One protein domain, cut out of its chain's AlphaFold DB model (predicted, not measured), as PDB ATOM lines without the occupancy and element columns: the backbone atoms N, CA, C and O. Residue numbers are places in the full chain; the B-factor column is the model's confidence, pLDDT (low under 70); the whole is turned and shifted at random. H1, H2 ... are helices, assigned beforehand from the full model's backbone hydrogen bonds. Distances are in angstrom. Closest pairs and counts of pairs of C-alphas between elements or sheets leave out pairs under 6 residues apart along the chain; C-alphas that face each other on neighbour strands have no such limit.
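Overview. This is residues 1 to 62 of the 105 residues of the protein "Ferrous iron transport permease EfeU" of Shigella flexneri CDC 796-83 (UniProt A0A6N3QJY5). Two long helices, H1 and H2, form a helical hairpin spread into a narrow V: they meet beside the tight link that joins them, and from there their far ends spread apart with nothing between them. Residues 1 to 14 and residues 43 to 62 stand free as the two open arms of the V. The printed part has 62 residues with two named helices, H1 then H2, and no named strand; the class is all helix. It is only just extended, close to loose, with a radius of gyration of the C-alphas of 15.9 A, and its outline is only just flat, spanning 52 by 27 by 7 A.

Arrangement. H1, residues 2 to 28, and H2, residues 34 to 59, touch, with 5 pairs of C-alphas within 8 A. H1 touches H2 with residues 23 to 27 alone, and H2 touches H1 with residues 34 to 38 alone. Their closest C-alphas are those of Ala 23 and Ile 35, 6.8 A apart. The two run opposite ways at a shallow tilt of 26 degrees, with their centres 16.0 A apart. In both H1 and H2, every O i to N i+4 pair is within hydrogen-bond range.

Along the chain. H1 begins at C-alpha 2 at (36.883, 34.382, 114.380) and ends at C-alpha 28 at (14.087, 8.544, 131.736), 38.6 A from first to last C-alpha. After 5 residues, H2 runs 37.4 A from Trp 34 to C-alpha 59 at (16.139, 52.231, 120.656).

Size, cuts and confidence. The two C-alphas farthest apart are those of Gln 30 and Glu 62, at 52.7 A. The printed part has no cut, and begins at the chain's first residue. Its mean pLDDT is 83.2; residue 1, residues 30 to 33 and residues 59 to 62 are under 70.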
ATOM      1  N   MET A   1      37.337  38.553 113.407       65.56
ATOM      2  CA  MET A   1      36.061  37.904 113.008       65.56
ATOM      3  C   MET A   1      35.890  36.494 113.579       65.56
ATOM      4  O   MET A   1      34.763  36.082 113.787       65.56
ATOM      5  N   PHE A   2      36.974  35.759 113.868       84.19
ATOM      6  CA  PHE A   2      36.883  34.382 114.380       84.19
ATOM      7  C   PHE A   2      36.491  34.277 115.868       84.19
ATOM      8  O   PHE A   2      35.796  33.349 116.257       84.19
ATOM      9  N   VAL A   3      36.883  35.253 116.698       88.06
ATOM     10  CA  VAL A   3      36.601  35.246 118.148       88.06
ATOM     11  C   VAL A   3      35.092  35.263 118.465       88.06
ATOM     12  O   VAL A   3      34.654  34.372 119.188       88.06
ATOM     13  N   PRO A   4      34.267  36.170 117.899       87.06
ATOM     14  CA  PRO A   4      32.818  36.158 118.136       87.06
ATOM     15  C   PRO A   4      32.147  34.862 117.672       87.06
ATOM     16  O   PRO A   4      31.234  34.371 118.327       87.06
ATOM     17  N   PHE A   5      32.635  34.276 116.573       90.44
ATOM     18  CA  PHE A   5      32.139  32.999 116.062       90.44
ATOM     19  C   PHE A   5      32.397  31.850 117.046       90.44
ATOM     20  O   PHE A   5      31.474  31.104 117.363       90.44
ATOM     21  N   LEU A   6      33.622  31.725 117.572       91.75
ATOM     22  CA  LEU A   6      33.954  30.691 118.559       91.75
ATOM     23  C   LEU A   6      33.155  30.830 119.859       91.75
ATOM     24  O   LEU A   6      32.757  29.821 120.438       91.75
ATOM     25  N   ILE A   7      32.919  32.066 120.312       88.88
ATOM     26  CA  ILE A   7      32.104  32.333 121.501       88.88
ATOM     27  C   ILE A   7      30.668  31.879 121.241       88.88
ATOM     28  O   ILE A   7      30.150  31.058 121.986       88.88
ATOM     29  N   MET A   8      30.052  32.318 120.141       88.38
ATOM     30  CA  MET A   8      28.674  31.937 119.832       88.38
ATOM     31  C   MET A   8      28.514  30.421 119.636       88.38
ATOM     32  O   MET A   8      27.529  29.840 120.091       88.38
ATOM     33  N   LEU A   9      29.500  29.764 119.013       93.56
ATOM     34  CA  LEU A   9      29.531  28.309 118.865       93.56
ATOM     35  C   LEU A   9      29.560  27.601 120.228       93.56
ATOM     36  O   LEU A   9      28.836  26.626 120.421       93.56
ATOM     37  N   ARG A  10      30.372  28.089 121.174       92.62
ATOM     38  CA  ARG A  10      30.446  27.549 122.536       92.62
ATOM     39  C   ARG A  10      29.121  27.709 123.274       92.62
ATOM     40  O   ARG A  10      28.608  26.720 123.785       92.62
ATOM     41  N   GLU A  11      28.579  28.923 123.316       90.31
ATOM     42  CA  GLU A  11      27.320  29.208 124.020       90.31
ATOM     43  C   GLU A  11      26.163  28.387 123.421       90.31
ATOM     44  O   GLU A  11      25.348  27.809 124.142       90.31
ATOM     45  N   GLY A  12      26.131  28.247 122.090       89.31
ATOM     46  CA  GLY A  12      25.162  27.400 121.396       89.31
ATOM     47  C   GLY A  12      25.313  25.912 121.729       89.31
ATOM     48  O   GLY A  12      24.314  25.218 121.929       89.31
ATOM     49  N   LEU A  13      26.548  25.413 121.828       92.94
ATOM     50  CA  LEU A  13      26.816  24.021 122.187       92.94
ATOM     51  C   LEU A  13      26.488  23.737 123.660       92.94
ATOM     52  O   LEU A  13      25.884  22.706 123.953       92.94
ATOM     53  N   GLU A  14      26.813  24.653 124.577       91.94
ATOM     54  CA  GLU A  14      26.412  24.565 125.989       91.94
ATOM     55  C   GLU A  14      24.879  24.528 126.121       91.94
ATOM     56  O   GLU A  14      24.339  23.643 126.793       91.94
ATOM     57  N   ALA A  15      24.157  25.393 125.401       90.25
ATOM     58  CA  ALA A  15      22.695  25.377 125.379       90.25
ATOM     59  C   ALA A  15      22.132  24.047 124.839       90.25
ATOM     60  O   ALA A  15      21.235  23.458 125.449       90.25
ATOM     61  N   ALA A  16      22.681  23.527 123.736       91.19
ATOM     62  CA  ALA A  16      22.262  22.245 123.166       91.19
ATOM     63  C   ALA A  16      22.507  21.065 124.130       91.19
ATOM     64  O   ALA A  16      21.664  20.167 124.257       91.19
ATOM     65  N   LEU A  17      23.629  21.079 124.857       91.75
ATOM     66  CA  LEU A  17      23.931  20.083 125.886       91.75
ATOM     67  C   LEU A  17      22.926  20.139 127.043       91.75
ATOM     68  O   LEU A  17      22.414  19.097 127.450       91.75
ATOM     69  N   ILE A  18      22.576  21.330 127.534       90.31
ATOM     70  CA  ILE A  18      21.582  21.485 128.609       90.31
ATOM     71  C   ILE A  18      20.204  20.982 128.155       90.31
ATOM     72  O   ILE A  18      19.564  20.203 128.865       90.31
ATOM     73  N   VAL A  19      19.754  21.362 126.955       90.31
ATOM     74  CA  VAL A  19      18.450  20.934 126.420       90.31
ATOM     75  C   VAL A  19      18.396  19.415 126.243       90.31
ATOM     76  O   VAL A  19      17.425  18.780 126.656       90.31
ATOM     77  N   SER A  20      19.445  18.807 125.681       89.06
ATOM     78  CA  SER A  20      19.503  17.350 125.495       89.06
ATOM     79  C   SER A  20      19.585  16.578 126.818       89.06
ATOM     80  O   SER A  20      18.968  15.513 126.940       89.06
ATOM     81  N   LEU A  21      20.266  17.126 127.833       89.75
ATOM     82  CA  LEU A  21      20.296  16.579 129.191       89.75
ATOM     83  C   LEU A  21      18.899  16.581 129.818       89.75
ATOM     84  O   LEU A  21      18.451  15.550 130.323       89.75
ATOM     85  N   ILE A  22      18.192  17.712 129.746       88.56
ATOM     86  CA  ILE A  22      16.827  17.846 130.271       88.56
ATOM     87  C   ILE A  22      15.879  16.901 129.525       88.56
ATOM     88  O   ILE A  22      15.117  16.169 130.161       88.56
ATOM     89  N   ALA A  23      15.960  16.851 128.193       86.94
ATOM     90  CA  ALA A  23      15.152  15.953 127.371       86.94
ATOM     91  C   ALA A  23      15.397  14.475 127.724       86.94
ATOM     92  O   ALA A  23      14.442  13.710 127.902       86.94
ATOM     93  N   SER A  24      16.663  14.071 127.887       86.69
ATOM     94  CA  SER A  24      17.029  12.717 128.325       86.69
ATOM     95  C   SER A  24      16.526  12.406 129.729       86.69
ATOM     96  O   SER A  24      15.999  11.316 129.961       86.69
ATOM     97  N   TYR A  25      16.640  13.355 130.660       85.94
ATOM     98  CA  TYR A  25      16.152  13.195 132.027       85.94
ATOM     99  C   TYR A  25      14.636  12.960 132.052       85.94
ATOM    100  O   TYR A  25      14.174  11.963 132.606       85.94
ATOM    101  N   LEU A  26      13.867  13.798 131.354       83.19
ATOM    102  CA  LEU A  26      12.408  13.683 131.263       83.19
ATOM    103  C   LEU A  26      11.956  12.371 130.614       83.19
ATOM    104  O   LEU A  26      10.976  11.759 131.057       83.19
ATOM    105  N   LYS A  27      12.686  11.923 129.585       78.94
ATOM    106  CA  LYS A  27      12.453  10.632 128.931       78.94
ATOM    107  C   LYS A  27      12.694   9.473 129.902       78.94
ATOM    108  O   LYS A  27      11.901   8.533 129.933       78.94
ATOM    109  N   ARG A  28      13.740   9.561 130.731       77.19
ATOM    110  CA  ARG A  28      14.087   8.544 131.736       77.19
ATOM    111  C   ARG A  28      13.065   8.463 132.872       77.19
ATOM    112  O   ARG A  28      12.818   7.375 133.376       77.19
ATOM    113  N   THR A  29      12.419   9.570 133.235       78.12
ATOM    114  CA  THR A  29      11.360   9.601 134.265       78.12
ATOM    115  C   THR A  29       9.984   9.149 133.744       78.12
ATOM    116  O   THR A  29       9.002   9.263 134.471       78.12
ATOM    117  N   GLN A  30       9.862   8.670 132.492       65.12
ATOM    118  CA  GLN A  30       8.579   8.263 131.873       65.12
ATOM    119  C   GLN A  30       7.491   9.363 131.909       65.12
ATOM    120  O   GLN A  30       6.304   9.112 131.719       65.12
ATOM    121  N   ARG A  31       7.888  10.628 132.093       65.00
ATOM    122  CA  ARG A  31       7.000  11.796 132.172       65.00
ATOM    123  C   ARG A  31       6.905  12.502 130.818       65.00
ATOM    124  O   ARG A  31       7.076  13.715 130.726       65.00
ATOM    125  N   GLY A  32       6.581  11.746 129.765       63.75
ATOM    126  CA  GLY A  32       6.523  12.234 128.376       63.75
ATOM    127  C   GLY A  32       5.621  13.459 128.152       63.75
ATOM    128  O   GLY A  32       5.866  14.244 127.244       63.75
ATOM    129  N   ARG A  33       4.641  13.697 129.033       69.75
ATOM    130  CA  ARG A  33       3.778  14.893 129.011       69.75
ATOM    131  C   ARG A  33       4.551  16.211 129.188       69.75
ATOM    132  O   ARG A  33       4.135  17.236 128.664       69.75
ATOM    133  N   TRP A  34       5.678  16.193 129.897       73.06
ATOM    134  CA  TRP A  34       6.454  17.399 130.212       73.06
ATOM    135  C   TRP A  34       7.444  17.783 129.103       73.06
ATOM    136  O   TRP A  34       7.982  18.886 129.115       73.06
ATOM    137  N   ILE A  35       7.645  16.909 128.109       75.56
ATOM    138  CA  ILE A  35       8.513  17.187 126.954       75.56
ATOM    139  C   ILE A  35       7.944  18.333 126.109       75.56
ATOM    140  O   ILE A  35       8.707  19.158 125.616       75.56
ATOM    141  N   GLY A  36       6.613  18.443 126.011       80.25
ATOM    142  CA  GLY A  36       5.962  19.578 125.351       80.25
ATOM    143  C   GLY A  36       6.213  20.903 126.079       80.25
ATOM    144  O   GLY A  36       6.504  21.909 125.441       80.25
ATOM    145  N   VAL A  37       6.193  20.893 127.417       83.06
ATOM    146  CA  VAL A  37       6.465  22.082 128.247       83.06
ATOM    147  C   VAL A  37       7.911  22.560 128.080       83.06
ATOM    148  O   VAL A  37       8.153  23.760 127.982       83.06
ATOM    149  N   MET A  38       8.868  21.634 127.973       85.38
ATOM    150  CA  MET A  38      10.267  21.963 127.679       85.38
ATOM    151  C   MET A  38      10.408  22.683 126.328       85.38
ATOM    152  O   MET A  38      11.059  23.722 126.260       85.38
ATOM    153  N   TRP A  39       9.775  22.172 125.266       87.25
ATOM    154  CA  TRP A  39       9.804  22.810 123.943       87.25
ATOM    155  C   TRP A  39       9.173  24.203 123.941       87.25
ATOM    156  O   TRP A  39       9.718  25.111 123.316       87.25
ATOM    157  N   ILE A  40       8.076  24.395 124.681       88.75
ATOM    158  CA  ILE A  40       7.470  25.719 124.876       88.75
ATOM    159  C   ILE A  40       8.471  26.667 125.542       88.75
ATOM    160  O   ILE A  40       8.629  27.792 125.082       88.75
ATOM    161  N   GLY A  41       9.195  26.208 126.566       87.25
ATOM    162  CA  GLY A  41      10.244  26.999 127.213       87.25
ATOM    163  C   GLY A  41      11.361  27.417 126.252       87.25
ATOM    164  O   GLY A  41      11.756  28.581 126.246       87.25
ATOM    165  N   VAL A  42      11.828  26.500 125.395       88.69
ATOM    166  CA  VAL A  42      12.867  26.790 124.388       88.69
ATOM    167  C   VAL A  42      12.379  27.817 123.362       88.69
ATOM    168  O   VAL A  42      13.083  28.788 123.082       88.69
ATOM    169  N   LEU A  43      11.168  27.642 122.827       90.44
ATOM    170  CA  LEU A  43      10.592  28.581 121.860       90.44
ATOM    171  C   LEU A  43      10.331  29.957 122.478       90.44
ATOM    172  O   LEU A  43      10.592  30.972 121.837       90.44
ATOM    173  N   LEU A  44       9.866  29.999 123.727       92.00
ATOM    174  CA  LEU A  44       9.634  31.244 124.453       92.00
ATOM    175  C   LEU A  44      10.946  31.997 124.710       92.00
ATOM    176  O   LEU A  44      11.003  33.205 124.496       92.00
ATOM    177  N   ALA A  45      12.015  31.295 125.097       88.19
ATOM    178  CA  ALA A  45      13.339  31.894 125.258       88.19
ATOM    179  C   ALA A  45      13.876  32.466 123.933       88.19
ATOM    180  O   ALA A  45      14.379  33.589 123.904       88.19
ATOM    181  N   ALA A  46      13.716  31.735 122.825       89.12
ATOM    182  CA  ALA A  46      14.114  32.208 121.499       89.12
ATOM    183  C   ALA A  46      13.318  33.452 121.065       89.12
ATOM    184  O   ALA A  46      13.904  34.427 120.596       89.12
ATOM    185  N   ALA A  47      11.998  33.445 121.270       91.62
ATOM    186  CA  ALA A  47      11.131  34.579 120.959       91.62
ATOM    187  C   ALA A  47      11.476  35.820 121.798       91.62
ATOM    188  O   ALA A  47      11.530  36.922 121.258       91.62
ATOM    189  N   LEU A  48      11.768  35.643 123.091       92.62
ATOM    190  CA  LEU A  48      12.209  36.729 123.969       92.62
ATOM    191  C   LEU A  48      13.547  37.324 123.520       92.62
ATOM    192  O   LEU A  48      13.669  38.545 123.464       92.62
ATOM    193  N   CYS A  49      14.525  36.490 123.153       88.75
ATOM    194  CA  CYS A  49      15.800  36.965 122.609       88.75
ATOM    195  C   CYS A  49      15.610  37.794 121.332       88.75
ATOM    196  O   CYS A  49      16.205  38.863 121.204       88.75
ATOM    197  N   LEU A  50      14.770  37.330 120.400       88.62
ATOM    198  CA  LEU A  50      14.478  38.065 119.165       88.62
ATOM    199  C   LEU A  50      13.739  39.378 119.443       88.62
ATOM    200  O   LEU A  50      14.117  40.414 118.902       88.62
ATOM    201  N   GLY A  51      12.730  39.353 120.317       88.88
ATOM    202  CA  GLY A  51      11.965  40.544 120.689       88.88
ATOM    203  C   GLY A  51      12.833  41.612 121.354       88.88
ATOM    204  O   GLY A  51      12.781  42.776 120.961       88.88
ATOM    205  N   LEU A  52      13.685  41.215 122.302       87.19
ATOM    206  CA  LEU A  52      14.650  42.121 122.933       87.19
ATOM    207  C   LEU A  52      15.680  42.644 121.928       87.19
ATOM    208  O   LEU A  52      15.995  43.829 121.952       87.19
ATOM    209  N   GLY A  53      16.173  41.788 121.030       83.00
ATOM    210  CA  GLY A  53      17.120  42.188 119.989       83.00
ATOM    211  C   GLY A  53      16.560  43.279 119.076       83.00
ATOM    212  O   GLY A  53      17.239  44.272 118.827       83.00
ATOM    213  N   ILE A  54      15.308  43.134 118.633       84.06
ATOM    214  CA  ILE A  54      14.616  44.136 117.807       84.06
ATOM    215  C   ILE A  54      14.383  45.425 118.605       84.06
ATOM    216  O   ILE A  54      14.709  46.508 118.129       84.06
ATOM    217  N   PHE A  55      13.892  45.310 119.841       84.06
ATOM    218  CA  PHE A  55      13.607  46.460 120.706       84.06
ATOM    219  C   PHE A  55      14.850  47.320 120.979       84.06
ATOM    220  O   PHE A  55      14.809  48.552 120.916       84.06
ATOM    221  N   ILE A  56      15.976  46.665 121.258       77.38
ATOM    222  CA  ILE A  56      17.257  47.339 121.475       77.38
ATOM    223  C   ILE A  56      17.749  47.961 120.166       77.38
ATOM    224  O   ILE A  56      18.235  49.089 120.193       77.38
ATOM    225  N   ASN A  57      17.606  47.272 119.031       78.31
ATOM    226  CA  ASN A  57      18.038  47.796 117.736       78.31
ATOM    227  C   ASN A  57      17.300  49.090 117.356       78.31
ATOM    228  O   ASN A  57      17.950  50.033 116.915       78.31
ATOM    229  N   GLU A  58      15.993  49.172 117.610       75.88
ATOM    230  CA  GLU A  58      15.226  50.402 117.369       75.88
ATOM    231  C   GLU A  58      15.566  51.532 118.354       75.88
ATOM    232  O   GLU A  58      15.593  52.697 117.967       75.88
ATOM    233  N   THR A  59      15.872  51.213 119.617       67.62
ATOM    234  CA  THR A  59      16.139  52.231 120.656       67.62
ATOM    235  C   THR A  59      17.581  52.764 120.626       67.62
ATOM    236  O   THR A  59      17.837  53.892 121.036       67.62
ATOM    237  N   THR A  60      18.545  51.976 120.141       59.06
ATOM    238  CA  THR A  60      19.997  52.266 120.238       59.06
ATOM    239  C   THR A  60      20.544  53.012 119.006       59.06
ATOM    240  O   THR A  60      21.753  53.163 118.862       59.06
ATOM    241  N   GLY A  61      19.676  53.486 118.106       54.81
ATOM    242  CA  GLY A  61      20.044  53.999 116.781       54.81
ATOM    243  C   GLY A  61      21.002  55.201 116.718       54.81
ATOM    244  O   GLY A  61      21.559  55.428 115.650       54.81
ATOM    245  N   GLU A  62      21.250  55.951 117.801       52.56
ATOM    246  CA  GLU A  62      22.031  57.207 117.741       52.56
ATOM    247  C   GLU A  62      22.836  57.514 119.027       52.56
ATOM    248  O   GLU A  62      22.687  58.580 119.623       52.56
TER     249      GLU A  62